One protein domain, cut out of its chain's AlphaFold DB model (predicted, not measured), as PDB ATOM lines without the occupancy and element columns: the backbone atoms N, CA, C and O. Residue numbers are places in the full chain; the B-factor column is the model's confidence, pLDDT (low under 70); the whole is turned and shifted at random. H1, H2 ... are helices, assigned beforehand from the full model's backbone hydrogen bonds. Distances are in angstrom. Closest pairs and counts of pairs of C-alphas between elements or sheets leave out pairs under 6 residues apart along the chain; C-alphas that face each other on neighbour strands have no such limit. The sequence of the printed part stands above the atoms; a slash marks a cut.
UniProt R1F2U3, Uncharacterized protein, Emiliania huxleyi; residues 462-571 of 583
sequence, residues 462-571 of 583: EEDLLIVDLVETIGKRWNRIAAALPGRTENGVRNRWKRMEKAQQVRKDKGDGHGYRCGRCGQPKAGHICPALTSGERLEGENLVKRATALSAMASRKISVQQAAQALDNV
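This is residues 462 to 571 of the 583 residues of an uncharacterized protein of Emiliania huxleyi (UniProt R1F2U3). An open, elongated frame of helices, in which the long helix H3 makes one long side, H5 and then H6 follow one another along the other, and H1 sits between the two sides, with H2 at the first end of H3. At the other end, residues 511 to 530, a long stretch with no named element, loop from the end of H3 across to the short H4, which packs on H5. The printed part has 110 residues, with six named helices in the order H1 to H6 and no named strand; the class is all helix. By its radius of gyration of the C-alphas, 15.1 A, the whole is compact, and its C-alphas span 43 by 27 by 23 A along the three main axes.

H1, residues 462 to 474, only just touches H2, residues 478 to 483, with 3 pairs of C-alphas within 8 A; the closest C-alphas, of Leu 470 and Ile 481, are 6.3 A apart. Their lines stand at a steep tilt of 53 degrees, opposite ways. H3, residues 490 to 510, only just touches H1, also with 3 pairs within 8 A, about perpendicular at 88 degrees; the closest C-alphas, of Ile 467 and Trp 497, are 7.3 A apart. H2 touches H3 with 9 pairs of C-alphas within 8 A, at a steep tilt of 58 degrees, opposite ways; the closest C-alphas, of Ala 482 and Glu 490, are 5.2 A apart. The helix packing is mostly crossed: none of these three pairs is at a shallow tilt. H4, residues 531 to 534, touches H5, residues 542 to 555; their closest C-alphas, of Pro 531 and Ala 548, are 7.0 A apart. H5 is close to H1 but not clearly touching, the closest C-alphas, of Leu 465 and Ala 555, being 6.3 A apart. H6, residues 561 to 571, touches no helix but is near H1. H3 is apart from H5 and from H6. Every O i to N i+4 pair is within hydrogen-bond range in H1, H2 and H5, against 16 of 17 in H3 and 5 of 7 in H6; H4 is too short for such a pair.

H1 begins at C-alpha 462 (68.368, 108.604, 67.516) and measures 17.5 A from first to last C-alpha. H2 measures 8.5 A, H3 30.7 A, H4 5.3 A, H5 19.7 A and H6 15.6 A. H3 ends at C-alpha 510 (49.270, 125.235, 78.483), and H6 ends at C-alpha 571 (64.515, 96.219, 53.321).

The two C-alphas farthest apart, of Gly 513 and Asn 570, are 43.6 A apart. The printed part has no cut. The link from H3 to H4, 20 residues, is long. The mean pLDDT of the printed part is 71.1, and 54 residues are under 70, among them residues 531 to 571.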
ATOM      1  N   GLU A 462      68.132 108.930  68.919       78.62
ATOM      2  CA  GLU A 462      68.368 108.604  67.516       78.62
ATOM      3  C   GLU A 462      67.172 107.842  66.926       78.62
ATOM      4  O   GLU A 462      66.700 108.169  65.838       78.62
ATOM      5  N   GLU A 463      66.617 106.892  67.686       86.12
ATOM      6  CA  GLU A 463      65.396 106.172  67.316       86.12
ATOM      7  C   GLU A 463      64.177 107.092  67.216       86.12
ATOM      8  O   GLU A 463      63.400 106.983  66.271       86.12
ATOM      9  N   ASP A 464      63.989 107.998  68.178       85.44
ATOM     10  CA  ASP A 464      62.850 108.918  68.177       85.44
ATOM     11  C   ASP A 464      62.940 109.955  67.057       85.44
ATOM     12  O   ASP A 464      61.916 110.262  66.447       85.44
ATOM     13  N   LEU A 465      64.138 110.471  66.760       85.38
ATOM     14  CA  LEU A 465      64.360 111.353  65.611       85.38
ATOM     15  C   LEU A 465      64.017 110.628  64.306       85.38
ATOM     16  O   LEU A 465      63.256 111.158  63.501       85.38
ATOM     17  N   LEU A 466      64.458 109.376  64.146       88.56
ATOM     18  CA  LEU A 466      64.094 108.564  62.986       88.56
ATOM     19  C   LEU A 466      62.577 108.291  62.913       88.56
ATOM     20  O   LEU A 466      62.013 108.259  61.822       88.56
ATOM     21  N   ILE A 467      61.879 108.153  64.050       90.50
ATOM     22  CA  ILE A 467      60.405 108.089  64.071       90.50
ATOM     23  C   ILE A 467      59.786 109.411  63.593       90.50
ATOM     24  O   ILE A 467      58.803 109.356  62.856       90.50
ATOM     25  N   VAL A 468      60.308 110.577  63.993       89.56
ATOM     26  CA  VAL A 468      59.794 111.883  63.535       89.56
ATOM     27  C   VAL A 468      59.988 112.041  62.027       89.56
ATOM     28  O   VAL A 468      58.991 112.166  61.312       89.56
ATOM     29  N   ASP A 469      61.223 111.920  61.537       89.12
ATOM     30  CA  ASP A 469      61.565 112.074  60.115       89.12
ATOM     31  C   ASP A 469      60.771 111.100  59.222       89.12
ATOM     32  O   ASP A 469      60.293 111.472  58.145       89.12
ATOM     33  N   LEU A 470      60.557 109.856  59.669       91.38
ATOM     34  CA  LEU A 470      59.748 108.881  58.934       91.38
ATOM     35  C   LEU A 470      58.237 109.149  59.042       91.38
ATOM     36  O   LEU A 470      57.519 108.942  58.063       91.38
ATOM     37  N   VAL A 471      57.712 109.645  60.168       91.31
ATOM     38  CA  VAL A 471      56.294 110.055  60.239       91.31
ATOM     39  C   VAL A 471      56.025 111.281  59.361       91.31
ATOM     40  O   VAL A 471      54.941 111.361  58.786       91.31
ATOM     41  N   GLU A 472      56.989 112.186  59.183       89.50
ATOM     42  CA  GLU A 472      56.863 113.315  58.252       89.50
ATOM     43  C   GLU A 472      57.008 112.891  56.780       89.50
ATOM     44  O   GLU A 472      56.169 113.254  55.956       89.50
ATOM     45  N   THR A 473      58.008 112.072  56.433       88.38
ATOM     46  CA  THR A 473      58.263 111.670  55.031       88.38
ATOM     47  C   THR A 473      57.341 110.565  54.513       88.38
ATOM     48  O   THR A 473      56.890 110.627  53.367       88.38
ATOM     49  N   ILE A 474      57.035 109.541  55.320       89.06
ATOM     50  CA  ILE A 474      56.189 108.409  54.907       89.06
ATOM     51  C   ILE A 474      54.835 108.347  55.621       89.06
ATOM     52  O   ILE A 474      54.031 107.471  55.281       89.06
ATOM     53  N   GLY A 475      54.518 109.270  56.528       88.50
ATOM     54  CA  GLY A 475      53.248 109.277  57.255       88.50
ATOM     55  C   GLY A 475      53.158 108.165  58.304       88.50
ATOM     56  O   GLY A 475      54.099 107.415  58.548       88.50
ATOM     57  N   LYS A 476      51.974 107.988  58.900       91.06
ATOM     58  CA  LYS A 476      51.706 107.034  60.000       91.06
ATOM     59  C   LYS A 476      51.659 105.545  59.562       91.06
ATOM     60  O   LYS A 476      50.847 104.765  60.057       91.06
ATOM     61  N   ARG A 477      52.529 105.135  58.628       90.69
ATOM     62  CA  ARG A 477      52.711 103.761  58.109       90.69
ATOM     63  C   ARG A 477      53.659 102.953  59.007       90.69
ATOM     64  O   ARG A 477      54.748 102.561  58.593       90.69
ATOM     65  N   TRP A 478      53.229 102.694  60.242       91.56
ATOM     66  CA  TRP A 478      54.061 102.139  61.323       91.56
ATOM     67  C   TRP A 478      54.868 100.883  60.966       91.56
ATOM     68  O   TRP A 478      56.007 100.782  61.405       91.56
ATOM     69  N   ASN A 479      54.339  99.968  60.145       90.62
ATOM     70  CA  ASN A 479      55.078  98.768  59.721       90.62
ATOM     71  C   ASN A 479      56.353  99.097  58.923       90.62
ATOM     72  O   ASN A 479      57.358  98.414  59.086       90.62
ATOM     73  N   ARG A 480      56.349 100.165  58.112       88.75
ATOM     74  CA  ARG A 480      57.558 100.637  57.412       88.75
ATOM     75  C   ARG A 480      58.508 101.388  58.348       88.75
ATOM     76  O   ARG A 480      59.712 101.240  58.211       88.75
ATOM     77  N   ILE A 481      57.974 102.134  59.318       89.94
ATOM     78  CA  ILE A 481      58.782 102.855  60.317       89.94
ATOM     79  C   ILE A 481      59.517 101.863  61.234       89.94
ATOM     80  O   ILE A 481      60.711 101.997  61.462       89.94
ATOM     81  N   ALA A 482      58.827 100.825  61.716       91.06
ATOM     82  CA  ALA A 482      59.429  99.780  62.544       91.06
ATOM     83  C   ALA A 482      60.463  98.937  61.780       91.06
ATOM     84  O   ALA A 482      61.446  98.509  62.371       91.06
ATOM     85  N   ALA A 483      60.299  98.749  60.466       89.12
ATOM     86  CA  ALA A 483      61.290  98.050  59.649       89.12
ATOM     87  C   ALA A 483      62.626  98.817  59.507       89.12
ATOM     88  O   ALA A 483      63.645  98.192  59.229       89.12
ATOM     89  N   ALA A 484      62.636 100.134  59.750       86.62
ATOM     90  CA  ALA A 484      63.848 100.955  59.835       86.62
ATOM     91  C   ALA A 484      64.454 101.022  61.258       86.62
ATOM     92  O   ALA A 484      65.471 101.681  61.461       86.62
ATOM     93  N   LEU A 485      63.841 100.362  62.250       88.94
ATOM     94  CA  LEU A 485      64.225 100.410  63.664       88.94
ATOM     95  C   LEU A 485      64.493  98.986  64.192       88.94
ATOM     96  O   LEU A 485      63.572  98.330  64.692       88.94
ATOM     97  N   PRO A 486      65.733  98.468  64.083       83.25
ATOM     98  CA  PRO A 486      66.053  97.108  64.512       83.25
ATOM     99  C   PRO A 486      65.720  96.896  65.998       83.25
ATOM    100  O   PRO A 486      65.973  97.749  66.842       83.25
ATOM    101  N   GLY A 487      65.101  95.757  66.318       84.31
ATOM    102  CA  GLY A 487      64.633  95.447  67.676       84.31
ATOM    103  C   GLY A 487      63.335  96.155  68.106       84.31
ATOM    104  O   GLY A 487      62.860  95.923  69.220       84.31
ATOM    105  N   ARG A 488      62.708  96.986  67.256       87.19
ATOM    106  CA  ARG A 488      61.438  97.665  67.573       87.19
ATOM    107  C   ARG A 488      60.242  97.042  66.864       87.19
ATOM    108  O   ARG A 488      60.272  96.713  65.686       87.19
ATOM    109  N   THR A 489      59.140  96.911  67.599       90.31
ATOM    110  CA  THR A 489      57.864  96.419  67.065       90.31
ATOM    111  C   THR A 489      56.981  97.569  66.590       90.31
ATOM    112  O   THR A 489      57.029  98.669  67.147       90.31
ATOM    113  N   GLU A 490      56.104  97.303  65.616       89.62
ATOM    114  CA  GLU A 490      55.126  98.275  65.100       89.62
ATOM    115  C   GLU A 490      54.334  98.957  66.230       89.62
ATOM    116  O   GLU A 490      54.249 100.185  66.313       89.62
ATOM    117  N   ASN A 491      53.796  98.152  67.151       88.69
ATOM    118  CA  ASN A 491      53.037  98.636  68.298       88.69
ATOM    119  C   ASN A 491      53.922  99.447  69.268       88.69
ATOM    120  O   ASN A 491      53.463 100.427  69.854       88.69
ATOM    121  N   GLY A 492      55.205  99.096  69.406       88.75
ATOM    122  CA  GLY A 492      56.189  99.879  70.155       88.75
ATOM    123  C   GLY A 492      56.352 101.291  69.588       88.75
ATOM    124  O   GLY A 492      56.139 102.264  70.315       88.75
ATOM    125  N   VAL A 493      56.636 101.397  68.285       90.69
ATOM    126  CA  VAL A 493      56.791 102.667  67.552       90.69
ATOM    127  C   VAL A 493      55.514 103.508  67.631       90.69
ATOM    128  O   VAL A 493      55.548 104.664  68.060       90.69
ATOM    129  N   ARG A 494      54.357 102.909  67.324       90.81
ATOM    130  CA  ARG A 494      53.033 103.552  67.395       90.81
ATOM    131  C   ARG A 494      52.748 104.133  68.789       90.81
ATOM    132  O   ARG A 494      52.218 105.238  68.912       90.81
ATOM    133  N   ASN A 495      53.126 103.417  69.852       89.88
ATOM    134  CA  ASN A 495      52.962 103.871  71.236       89.88
ATOM    135  C   ASN A 495      54.078 104.813  71.716       89.88
ATOM    136  O   ASN A 495      53.893 105.498  72.724       89.88
ATOM    137  N   ARG A 496      55.229 104.883  71.039       88.88
ATOM    138  CA  ARG A 496      56.237 105.933  71.250       88.88
ATOM    139  C   ARG A 496      55.747 107.251  70.653       88.88
ATOM    140  O   ARG A 496      55.577 108.201  71.417       88.88
ATOM    141  N   TRP A 497      55.348 107.259  69.376       90.12
ATOM    142  CA  TRP A 497      54.765 108.435  68.715       90.12
ATOM    143  C   TRP A 497      53.604 109.045  69.508       90.12
ATOM    144  O   TRP A 497      53.665 110.217  69.867       90.12
ATOM    145  N   LYS A 498      52.587 108.250  69.884       88.06
ATOM    146  CA  LYS A 498      51.430 108.738  70.668       88.06
ATOM    147  C   LYS A 498      51.814 109.454  71.973       88.06
ATOM    148  O   LYS A 498      51.075 110.322  72.434       88.06
ATOM    149  N   ARG A 499      52.942 109.089  72.599       84.25
ATOM    150  CA  ARG A 499      53.442 109.761  73.812       84.25
ATOM    151  C   ARG A 499      54.115 111.093  73.484       84.25
ATOM    152  O   ARG A 499      53.899 112.042  74.231       84.25
ATOM    153  N   MET A 500      54.865 111.174  72.384       84.00
ATOM    154  CA  MET A 500      55.471 112.421  71.893       84.00
ATOM    155  C   MET A 500      54.399 113.412  71.411       84.00
ATOM    156  O   MET A 500      54.362 114.547  71.873       84.00
ATOM    157  N   GLU A 501      53.455 112.949  70.590       85.25
ATOM    158  CA  GLU A 501      52.302 113.704  70.075       85.25
ATOM    159  C   GLU A 501      51.462 114.307  71.218       85.25
ATOM    160  O   GLU A 501      51.212 115.513  71.251       85.25
ATOM    161  N   LYS A 502      51.122 113.508  72.242       81.50
ATOM    162  CA  LYS A 502      50.409 114.004  73.432       81.50
ATOM    163  C   LYS A 502      51.230 115.003  74.259       81.50
ATOM    164  O   LYS A 502      50.648 115.893  74.873       81.50
ATOM    165  N   ALA A 503      52.554 114.880  74.295       76.25
ATOM    166  CA  ALA A 503      53.414 115.822  75.011       76.25
ATOM    167  C   ALA A 503      53.550 117.166  74.288       76.25
ATOM    168  O   ALA A 503      53.485 118.213  74.930       76.25
ATOM    169  N   GLN A 504      53.675 117.141  72.958       75.44
ATOM    170  CA  GLN A 504      53.616 118.342  72.125       75.44
ATOM    171  C   GLN A 504      52.270 119.057  72.286       75.44
ATOM    172  O   GLN A 504      52.251 120.277  72.426       75.44
ATOM    173  N   GLN A 505      51.156 118.316  72.339       79.56
ATOM    174  CA  GLN A 505      49.842 118.919  72.565       79.56
ATOM    175  C   GLN A 505      49.733 119.558  73.958       79.56
ATOM    176  O   GLN A 505      49.374 120.724  74.052       79.56
ATOM    177  N   VAL A 506      50.151 118.869  75.029       73.94
ATOM    178  CA  VAL A 506      50.145 119.446  76.391       73.94
ATOM    179  C   VAL A 506      51.013 120.709  76.492       73.94
ATOM    180  O   VAL A 506      50.614 121.642  77.185       73.94
ATOM    181  N   ARG A 507      52.148 120.771  75.776       70.56
ATOM    182  CA  ARG A 507      52.961 121.996  75.659       70.56
ATOM    183  C   ARG A 507      52.212 123.127  74.947       70.56
ATOM    184  O   ARG A 507      52.248 124.258  75.415       70.56
ATOM    185  N   LYS A 508      51.501 122.844  73.850       75.62
ATOM    186  CA  LYS A 508      50.685 123.847  73.134       75.62
ATOM    187  C   LYS A 508      49.514 124.360  73.974       75.62
ATOM    188  O   LYS A 508      49.293 125.562  74.030       75.62
ATOM    189  N   ASP A 509      48.791 123.459  74.636       77.62
ATOM    190  CA  ASP A 509      47.550 123.774  75.360       77.62
ATOM    191  C   ASP A 509      47.774 124.669  76.590       77.62
ATOM    192  O   ASP A 509      46.824 125.268  77.096       77.62
ATOM    193  N   LYS A 510      48.993 124.671  77.150       71.75
ATOM    194  CA  LYS A 510      49.270 125.235  78.483       71.75
ATOM    195  C   LYS A 510      50.623 125.958  78.620       71.75
ATOM    196  O   LYS A 510      50.780 126.715  79.578       71.75
ATOM    197  N   GLY A 511      51.596 125.737  77.727       66.38
ATOM    198  CA  GLY A 511      52.972 126.275  77.766       66.38
ATOM    199  C   GLY A 511      54.042 125.259  78.217       66.38
ATOM    200  O   GLY A 511      53.818 124.056  78.221       66.38
ATOM    201  N   ASP A 512      55.212 125.728  78.670       63.94
ATOM    202  CA  ASP A 512      56.318 124.852  79.125       63.94
ATOM    203  C   ASP A 512      56.385 124.630  80.653       63.94
ATOM    204  O   ASP A 512      57.287 123.961  81.170       63.94
ATOM    205  N   GLY A 513      55.443 125.205  81.410       62.38
ATOM    206  CA  GLY A 513      55.502 125.301  82.875       62.38
ATOM    207  C   GLY A 513      55.127 124.040  83.674       62.38
ATOM    208  O   GLY A 513      55.642 123.850  84.776       62.38
ATOM    209  N   HIS A 514      54.265 123.169  83.152       57.38
ATOM    210  CA  HIS A 514      53.441 122.239  83.950       57.38
ATOM    211  C   HIS A 514      53.543 120.775  83.489       57.38
ATOM    212  O   HIS A 514      54.008 120.446  82.401       57.38
ATOM    213  N   GLY A 515      53.048 119.880  84.346       65.19
ATOM    214  CA  GLY A 515      53.225 118.437  84.216       65.19
ATOM    215  C   GLY A 515      54.408 117.939  85.048       65.19
ATOM    216  O   GLY A 515      55.314 118.692  85.394       65.19
ATOM    217  N   TYR A 516      54.387 116.653  85.400       69.19
ATOM    218  CA  TYR A 516      55.469 116.020  86.158       69.19
ATOM    219  C   TYR A 516      56.781 116.149  85.370       69.19
ATOM    220  O   TYR A 516      56.858 115.663  84.241       69.19
ATOM    221  N   ARG A 517      57.814 116.779  85.940       73.44
ATOM    222  CA  ARG A 517      59.123 116.967  85.287       73.44
ATOM    223  C   ARG A 517      60.030 115.746  85.450       73.44
ATOM    224  O   ARG A 517      59.910 114.967  86.392       73.44
ATOM    225  N   CYS A 518      60.951 115.557  84.517       76.75
ATOM    226  CA  CYS A 518      61.970 114.526  84.596       76.75
ATOM    227  C   CYS A 518      63.084 114.959  85.555       76.75
ATOM    228  O   CYS A 518      63.860 115.858  85.234       76.75
ATOM    229  N   GLY A 519      63.212 114.280  86.698       68.56
ATOM    230  CA  GLY A 519      64.226 114.564  87.727       68.56
ATOM    231  C   GLY A 519      65.694 114.363  87.313       68.56
ATOM    232  O   GLY A 519      66.562 114.426  88.173       68.56
ATOM    233  N   ARG A 520      65.982 114.106  86.026       69.81
ATOM    234  CA  ARG A 520      67.343 114.069  85.457       69.81
ATOM    235  C   ARG A 520      67.612 115.163  84.402       69.81
ATOM    236  O   ARG A 520      68.759 115.369  84.040       69.81
ATOM    237  N   CYS A 521      66.593 115.859  83.882       72.50
ATOM    238  CA  CYS A 521      66.799 116.908  82.862       72.50
ATOM    239  C   CYS A 521      65.788 118.073  82.887       72.50
ATOM    240  O   CYS A 521      65.769 118.882  81.963       72.50
ATOM    241  N   GLY A 522      64.898 118.154  83.882       66.56
ATOM    242  CA  GLY A 522      63.923 119.246  84.054       66.56
ATOM    243  C   GLY A 522      62.763 119.287  83.041       66.56
ATOM    244  O   GLY A 522      61.730 119.902  83.315       66.56
ATOM    245  N   GLN A 523      62.887 118.609  81.898       70.75
ATOM    246  CA  GLN A 523      61.874 118.552  80.839       70.75
ATOM    247  C   GLN A 523      60.578 117.843  81.290       70.75
ATOM    248  O   GLN A 523      60.636 116.965  82.157       70.75
ATOM    249  N   PRO A 524      59.398 118.164  80.720       71.19
ATOM    250  CA  PRO A 524      58.143 117.478  81.041       71.19
ATOM    251  C   PRO A 524      58.230 115.965  80.770       71.19
ATOM    252  O   PRO A 524      58.487 115.543  79.651       71.19
ATOM    253  N   LYS A 525      58.000 115.116  81.781       68.06
ATOM    254  CA  LYS A 525      58.239 113.659  81.693       68.06
ATOM    255  C   LYS A 525      57.325 112.950  80.691       68.06
ATOM    256  O   LYS A 525      57.689 111.895  80.170       68.06
ATOM    257  N   ALA A 526      56.147 113.510  80.415       62.97
ATOM    258  CA  ALA A 526      55.289 113.041  79.336       62.97
ATOM    259  C   ALA A 526      56.005 113.243  77.991       62.97
ATOM    260  O   ALA A 526      56.361 114.364  77.655       62.97
ATOM    261  N   GLY A 527      56.225 112.159  77.244       63.56
ATOM    262  CA  GLY A 527      56.721 112.167  75.861       63.56
ATOM    263  C   GLY A 527      58.127 112.714  75.596       63.56
ATOM    264  O   GLY A 527      58.624 112.472  74.505       63.56
ATOM    265  N   HIS A 528      58.786 113.400  76.536       72.44
ATOM    266  CA  HIS A 528      60.167 113.834  76.323       72.44
ATOM    267  C   HIS A 528      61.132 112.655  76.134       72.44
ATOM    268  O   HIS A 528      60.940 111.548  76.654       72.44
ATOM    269  N   ILE A 529      62.231 112.975  75.466       67.44
ATOM    270  CA  ILE A 529      63.472 112.218  75.484       67.44
ATOM    271  C   ILE A 529      64.392 112.893  76.509       67.44
ATOM    272  O   ILE A 529      64.378 114.118  76.643       67.44
ATOM    273  N   CYS A 530      65.164 112.114  77.261       71.06
ATOM    274  CA  CYS A 530      66.084 112.626  78.275       71.06
ATOM    275  C   CYS A 530      67.525 112.433  77.782       71.06
ATOM    276  O   CYS A 530      67.995 111.294  77.801       71.06
ATOM    277  N   PRO A 531      68.252 113.495  77.381       64.44
ATOM    278  CA  PRO A 531      69.626 113.360  76.888       64.44
ATOM    279  C   PRO A 531      70.545 112.649  77.892       64.44
ATOM    280  O   PRO A 531      71.284 111.747  77.518       64.44
ATOM    281  N   ALA A 532      70.393 112.964  79.183       62.28
ATOM    282  CA  ALA A 532      71.119 112.358  80.305       62.28
ATOM    283  C   ALA A 532      70.704 110.900  80.639       62.28
ATOM    284  O   ALA A 532      71.126 110.346  81.654       62.28
ATOM    285  N   LEU A 533      69.838 110.269  79.836       61.31
ATOM    286  CA  LEU A 533      69.622 108.813  79.839       61.31
ATOM    287  C   LEU A 533      70.300 108.128  78.644       61.31
ATOM    288  O   LEU A 533      70.683 106.971  78.771       61.31
ATOM    289  N   THR A 534      70.496 108.836  77.529       59.34
ATOM    290  CA  THR A 534      71.199 108.334  76.336       59.34
ATOM    291  C   THR A 534      72.717 108.498  76.456       59.34
ATOM    292  O   THR A 534      73.457 107.635  76.007       59.34
ATOM    293  N   SER A 535      73.199 109.558  77.115       58.69
ATOM    294  CA  SER A 535      74.636 109.803  77.320       58.69
ATOM    295  C   SER A 535      75.261 109.058  78.505       58.69
ATOM    296  O   SER A 535      76.449 109.229  78.747       58.69
ATOM    297  N   GLY A 536      74.480 108.313  79.295       55.97
ATOM    298  CA  GLY A 536      74.898 107.713  80.575       55.97
ATOM    299  C   GLY A 536      75.104 108.733  81.710       55.97
ATOM    300  O   GLY A 536      74.559 108.570  82.803       55.97
ATOM    301  N   GLU A 537      75.837 109.807  81.421       55.59
ATOM    302  CA  GLU A 537      76.219 110.888  82.332       55.59
ATOM    303  C   GLU A 537      75.031 111.716  82.847       55.59
ATOM    304  O   GLU A 537      74.142 112.124  82.092       55.59
ATOM    305  N   ARG A 538      75.081 112.067  84.137       49.22
ATOM    306  CA  ARG A 538      74.244 113.115  84.733       49.22
ATOM    307  C   ARG A 538      74.851 114.484  84.412       49.22
ATOM    308  O   ARG A 538      75.604 115.040  85.200       49.22
ATOM    309  N   LEU A 539      74.523 115.008  83.238       54.12
ATOM    310  CA  LEU A 539      74.837 116.389  82.871       54.12
ATOM    311  C   LEU A 539      74.023 117.350  83.745       54.12
ATOM    312  O   LEU A 539      72.835 117.117  83.967       54.12
ATOM    313  N   GLU A 540      74.638 118.447  84.180       54.25
ATOM    314  CA  GLU A 540      73.990 119.502  84.969       54.25
ATOM    315  C   GLU A 540      74.287 120.894  84.387       54.25
ATOM    316  O   GLU A 540      75.166 121.057  83.534       54.25
ATOM    317  N   GLY A 541      73.512 121.897  84.815       62.44
ATOM    318  CA  GLY A 541      73.686 123.294  84.411       62.44
ATOM    319  C   GLY A 541      73.693 123.511  82.892       62.44
ATOM    320  O   GLY A 541      72.890 122.941  82.149       62.44
ATOM    321  N   GLU A 542      74.625 124.342  82.423       55.50
ATOM    322  CA  GLU A 542      74.746 124.726  81.013       55.50
ATOM    323  C   GLU A 542      74.951 123.544  80.059       55.50
ATOM    324  O   GLU A 542      74.537 123.618  78.903       55.50
ATOM    325  N   ASN A 543      75.559 122.447  80.519       58.75
ATOM    326  CA  ASN A 543      75.857 121.292  79.669       58.75
ATOM    327  C   ASN A 543      74.583 120.545  79.243       58.75
ATOM    328  O   ASN A 543      74.533 120.014  78.131       58.75
ATOM    329  N   LEU A 544      73.519 120.579  80.058       56.62
ATOM    330  CA  LEU A 544      72.188 120.134  79.630       56.62
ATOM    331  C   LEU A 544      71.637 121.020  78.511       56.62
ATOM    332  O   LEU A 544      71.134 120.496  77.523       56.62
ATOM    333  N   VAL A 545      71.739 122.345  78.654       55.00
ATOM    334  CA  VAL A 545      71.187 123.308  77.687       55.00
ATOM    335  C   VAL A 545      71.947 123.231  76.364       55.00
ATOM    336  O   VAL A 545      71.338 123.021  75.321       55.00
ATOM    337  N   LYS A 546      73.283 123.295  76.405       59.25
ATOM    338  CA  LYS A 546      74.166 123.184  75.235       59.25
ATOM    339  C   LYS A 546      73.929 121.871  74.473       59.25
ATOM    340  O   LYS A 546      73.758 121.903  73.255       59.25
ATOM    341  N   ARG A 547      73.819 120.727  75.169       60.50
ATOM    342  CA  ARG A 547      73.560 119.417  74.533       60.50
ATOM    343  C   ARG A 547      72.107 119.256  74.065       60.50
ATOM    344  O   ARG A 547      71.890 118.653  73.020       60.50
ATOM    345  N   ALA A 548      71.118 119.821  74.764       53.38
ATOM    346  CA  ALA A 548      69.725 119.835  74.305       53.38
ATOM    347  C   ALA A 548      69.551 120.685  73.036       53.38
ATOM    348  O   ALA A 548      68.939 120.218  72.081       53.38
ATOM    349  N   THR A 549      70.164 121.871  72.980       62.22
ATOM    350  CA  THR A 549      70.209 122.714  71.775       62.22
ATOM    351  C   THR A 549      70.941 122.008  70.634       62.22
ATOM    352  O   THR A 549      70.449 122.013  69.509       62.22
ATOM    353  N   ALA A 550      72.064 121.330  70.906       64.44
ATOM    354  CA  ALA A 550      72.772 120.543  69.895       64.44
ATOM    355  C   ALA A 550      71.912 119.395  69.333       64.44
ATOM    356  O   ALA A 550      71.871 119.212  68.120       64.44
ATOM    357  N   LEU A 551      71.174 118.668  70.183       58.97
ATOM    358  CA  LEU A 551      70.250 117.616  69.747       58.97
ATOM    359  C   LEU A 551      69.041 118.181  68.984       58.97
ATOM    360  O   LEU A 551      68.646 117.609  67.972       58.97
ATOM    361  N   SER A 552      68.496 119.335  69.379       52.38
ATOM    362  CA  SER A 552      67.475 120.049  68.595       52.38
ATOM    363  C   SER A 552      68.008 120.533  67.238       52.38
ATOM    364  O   SER A 552      67.288 120.489  66.244       52.38
ATOM    365  N   ALA A 553      69.280 120.929  67.157       56.03
ATOM    366  CA  ALA A 553      69.960 121.290  65.911       56.03
ATOM    367  C   ALA A 553      70.385 120.072  65.062       56.03
ATOM    368  O   ALA A 553      70.646 120.218  63.868       56.03
ATOM    369  N   MET A 554      70.456 118.871  65.645       54.84
ATOM    370  CA  MET A 554      70.537 117.610  64.897       54.84
ATOM    371  C   MET A 554      69.156 117.228  64.356       54.84
ATOM    372  O   MET A 554      69.040 116.991  63.165       54.84
ATOM    373  N   ALA A 555      68.100 117.314  65.172       47.38
ATOM    374  CA  ALA A 555      66.709 117.134  64.740       47.38
ATOM    375  C   ALA A 555      66.277 118.114  63.629       47.38
ATOM    376  O   ALA A 555      65.429 117.801  62.806       47.38
ATOM    377  N   SER A 556      66.868 119.314  63.594       44.78
ATOM    378  CA  SER A 556      66.611 120.319  62.550       44.78
ATOM    379  C   SER A 556      67.398 120.065  61.252       44.78
ATOM    380  O   SER A 556      67.091 120.660  60.217       44.78
ATOM    381  N   ARG A 557      68.420 119.197  61.278       51.94
ATOM    382  CA  ARG A 557      69.149 118.751  60.083       51.94
ATOM    383  C   ARG A 557      68.413 117.563  59.478       51.94
ATOM    384  O   ARG A 557      68.721 116.424  59.806       51.94
ATOM    385  N   LYS A 558      67.472 117.859  58.573       43.41
ATOM    386  CA  LYS A 558      66.764 116.865  57.750       43.41
ATOM    387  C   LYS A 558      67.735 115.783  57.272       43.41
ATOM    388  O   LYS A 558      68.655 116.097  56.511       43.41
ATOM    389  N   ILE A 559      67.514 114.533  57.682       54.91
ATOM    390  CA  ILE A 559      68.225 113.389  57.104       54.91
ATOM    391  C   ILE A 559      67.949 113.403  55.597       54.91
ATOM    392  O   ILE A 559      66.823 113.678  55.165       54.91
ATOM    393  N   SER A 560      68.975 113.181  54.768       45.81
ATOM    394  CA  SER A 560      68.775 113.314  53.326       45.81
ATOM    395  C   SER A 560      67.797 112.242  52.840       45.81
ATOM    396  O   SER A 560      67.835 111.090  53.280       45.81
ATOM    397  N   VAL A 561      66.918 112.599  51.898       52.66
ATOM    398  CA  VAL A 561      65.935 111.650  51.340       52.66
ATOM    399  C   VAL A 561      66.637 110.425  50.736       52.66
ATOM    400  O   VAL A 561      66.092 109.328  50.767       52.66
ATOM    401  N   GLN A 562      67.882 110.584  50.274       49.41
ATOM    402  CA  GLN A 562      68.744 109.499  49.800       49.41
ATOM    403  C   GLN A 562      69.169 108.534  50.920       49.41
ATOM    404  O   GLN A 562      69.131 107.328  50.706       49.41
ATOM    405  N   GLN A 563      69.514 109.022  52.117       54.03
ATOM    406  CA  GLN A 563      69.847 108.162  53.265       54.03
ATOM    407  C   GLN A 563      68.614 107.394  53.770       54.03
ATOM    408  O   GLN A 563      68.694 106.195  54.037       54.03
ATOM    409  N   ALA A 564      67.451 108.052  53.820       52.34
ATOM    410  CA  ALA A 564      66.184 107.393  54.145       52.34
ATOM    411  C   ALA A 564      65.766 106.362  53.074       52.34
ATOM    412  O   ALA A 564      65.265 105.291  53.415       52.34
ATOM    413  N   ALA A 565      66.010 106.643  51.788       51.78
ATOM    414  CA  ALA A 565      65.776 105.700  50.692       51.78
ATOM    415  C   ALA A 565      66.719 104.489  50.764       51.78
ATOM    416  O   ALA A 565      66.249 103.358  50.730       51.78
ATOM    417  N   GLN A 566      68.021 104.697  50.988       53.47
ATOM    418  CA  GLN A 566      68.999 103.612  51.152       53.47
ATOM    419  C   GLN A 566      68.664 102.686  52.335       53.47
ATOM    420  O   GLN A 566      68.869 101.475  52.245       53.47
ATOM    421  N   ALA A 567      68.098 103.219  53.425       52.62
ATOM    422  CA  ALA A 567      67.587 102.405  54.530       52.62
ATOM    423  C   ALA A 567      66.340 101.577  54.151       52.62
ATOM    424  O   ALA A 567      66.135 100.493  54.694       52.62
ATOM    425  N   LEU A 568      65.515 102.056  53.212       54.56
ATOM    426  CA  LEU A 568      64.319 101.360  52.727       54.56
ATOM    427  C   LEU A 568      64.635 100.324  51.636       54.56
ATOM    428  O   LEU A 568      64.091  99.221  51.685       54.56
ATOM    429  N   ASP A 569      65.522 100.620  50.688       48.72
ATOM    430  CA  ASP A 569      65.848  99.719  49.571       48.72
ATOM    431  C   ASP A 569      66.494  98.411  50.057       48.72
ATOM    432  O   ASP A 569      66.124  97.327  49.601       48.72
ATOM    433  N   ASN A 570      67.346  98.484  51.089       49.41
ATOM    434  CA  ASN A 570      67.914  97.315  51.778       49.41
ATOM    435  C   ASN A 570      66.868  96.434  52.504       49.41
ATOM    436  O   ASN A 570      67.182  95.326  52.940       49.41
ATOM    437  N   VAL A 571      65.626  96.909  52.643       50.47
ATOM    438  CA  VAL A 571      64.515  96.219  53.321       50.47
ATOM    439  C   VAL A 571      63.427  95.768  52.333       50.47
ATOM    440  O   VAL A 571      62.713  94.801  52.603       50.47
TER     441      VAL A 571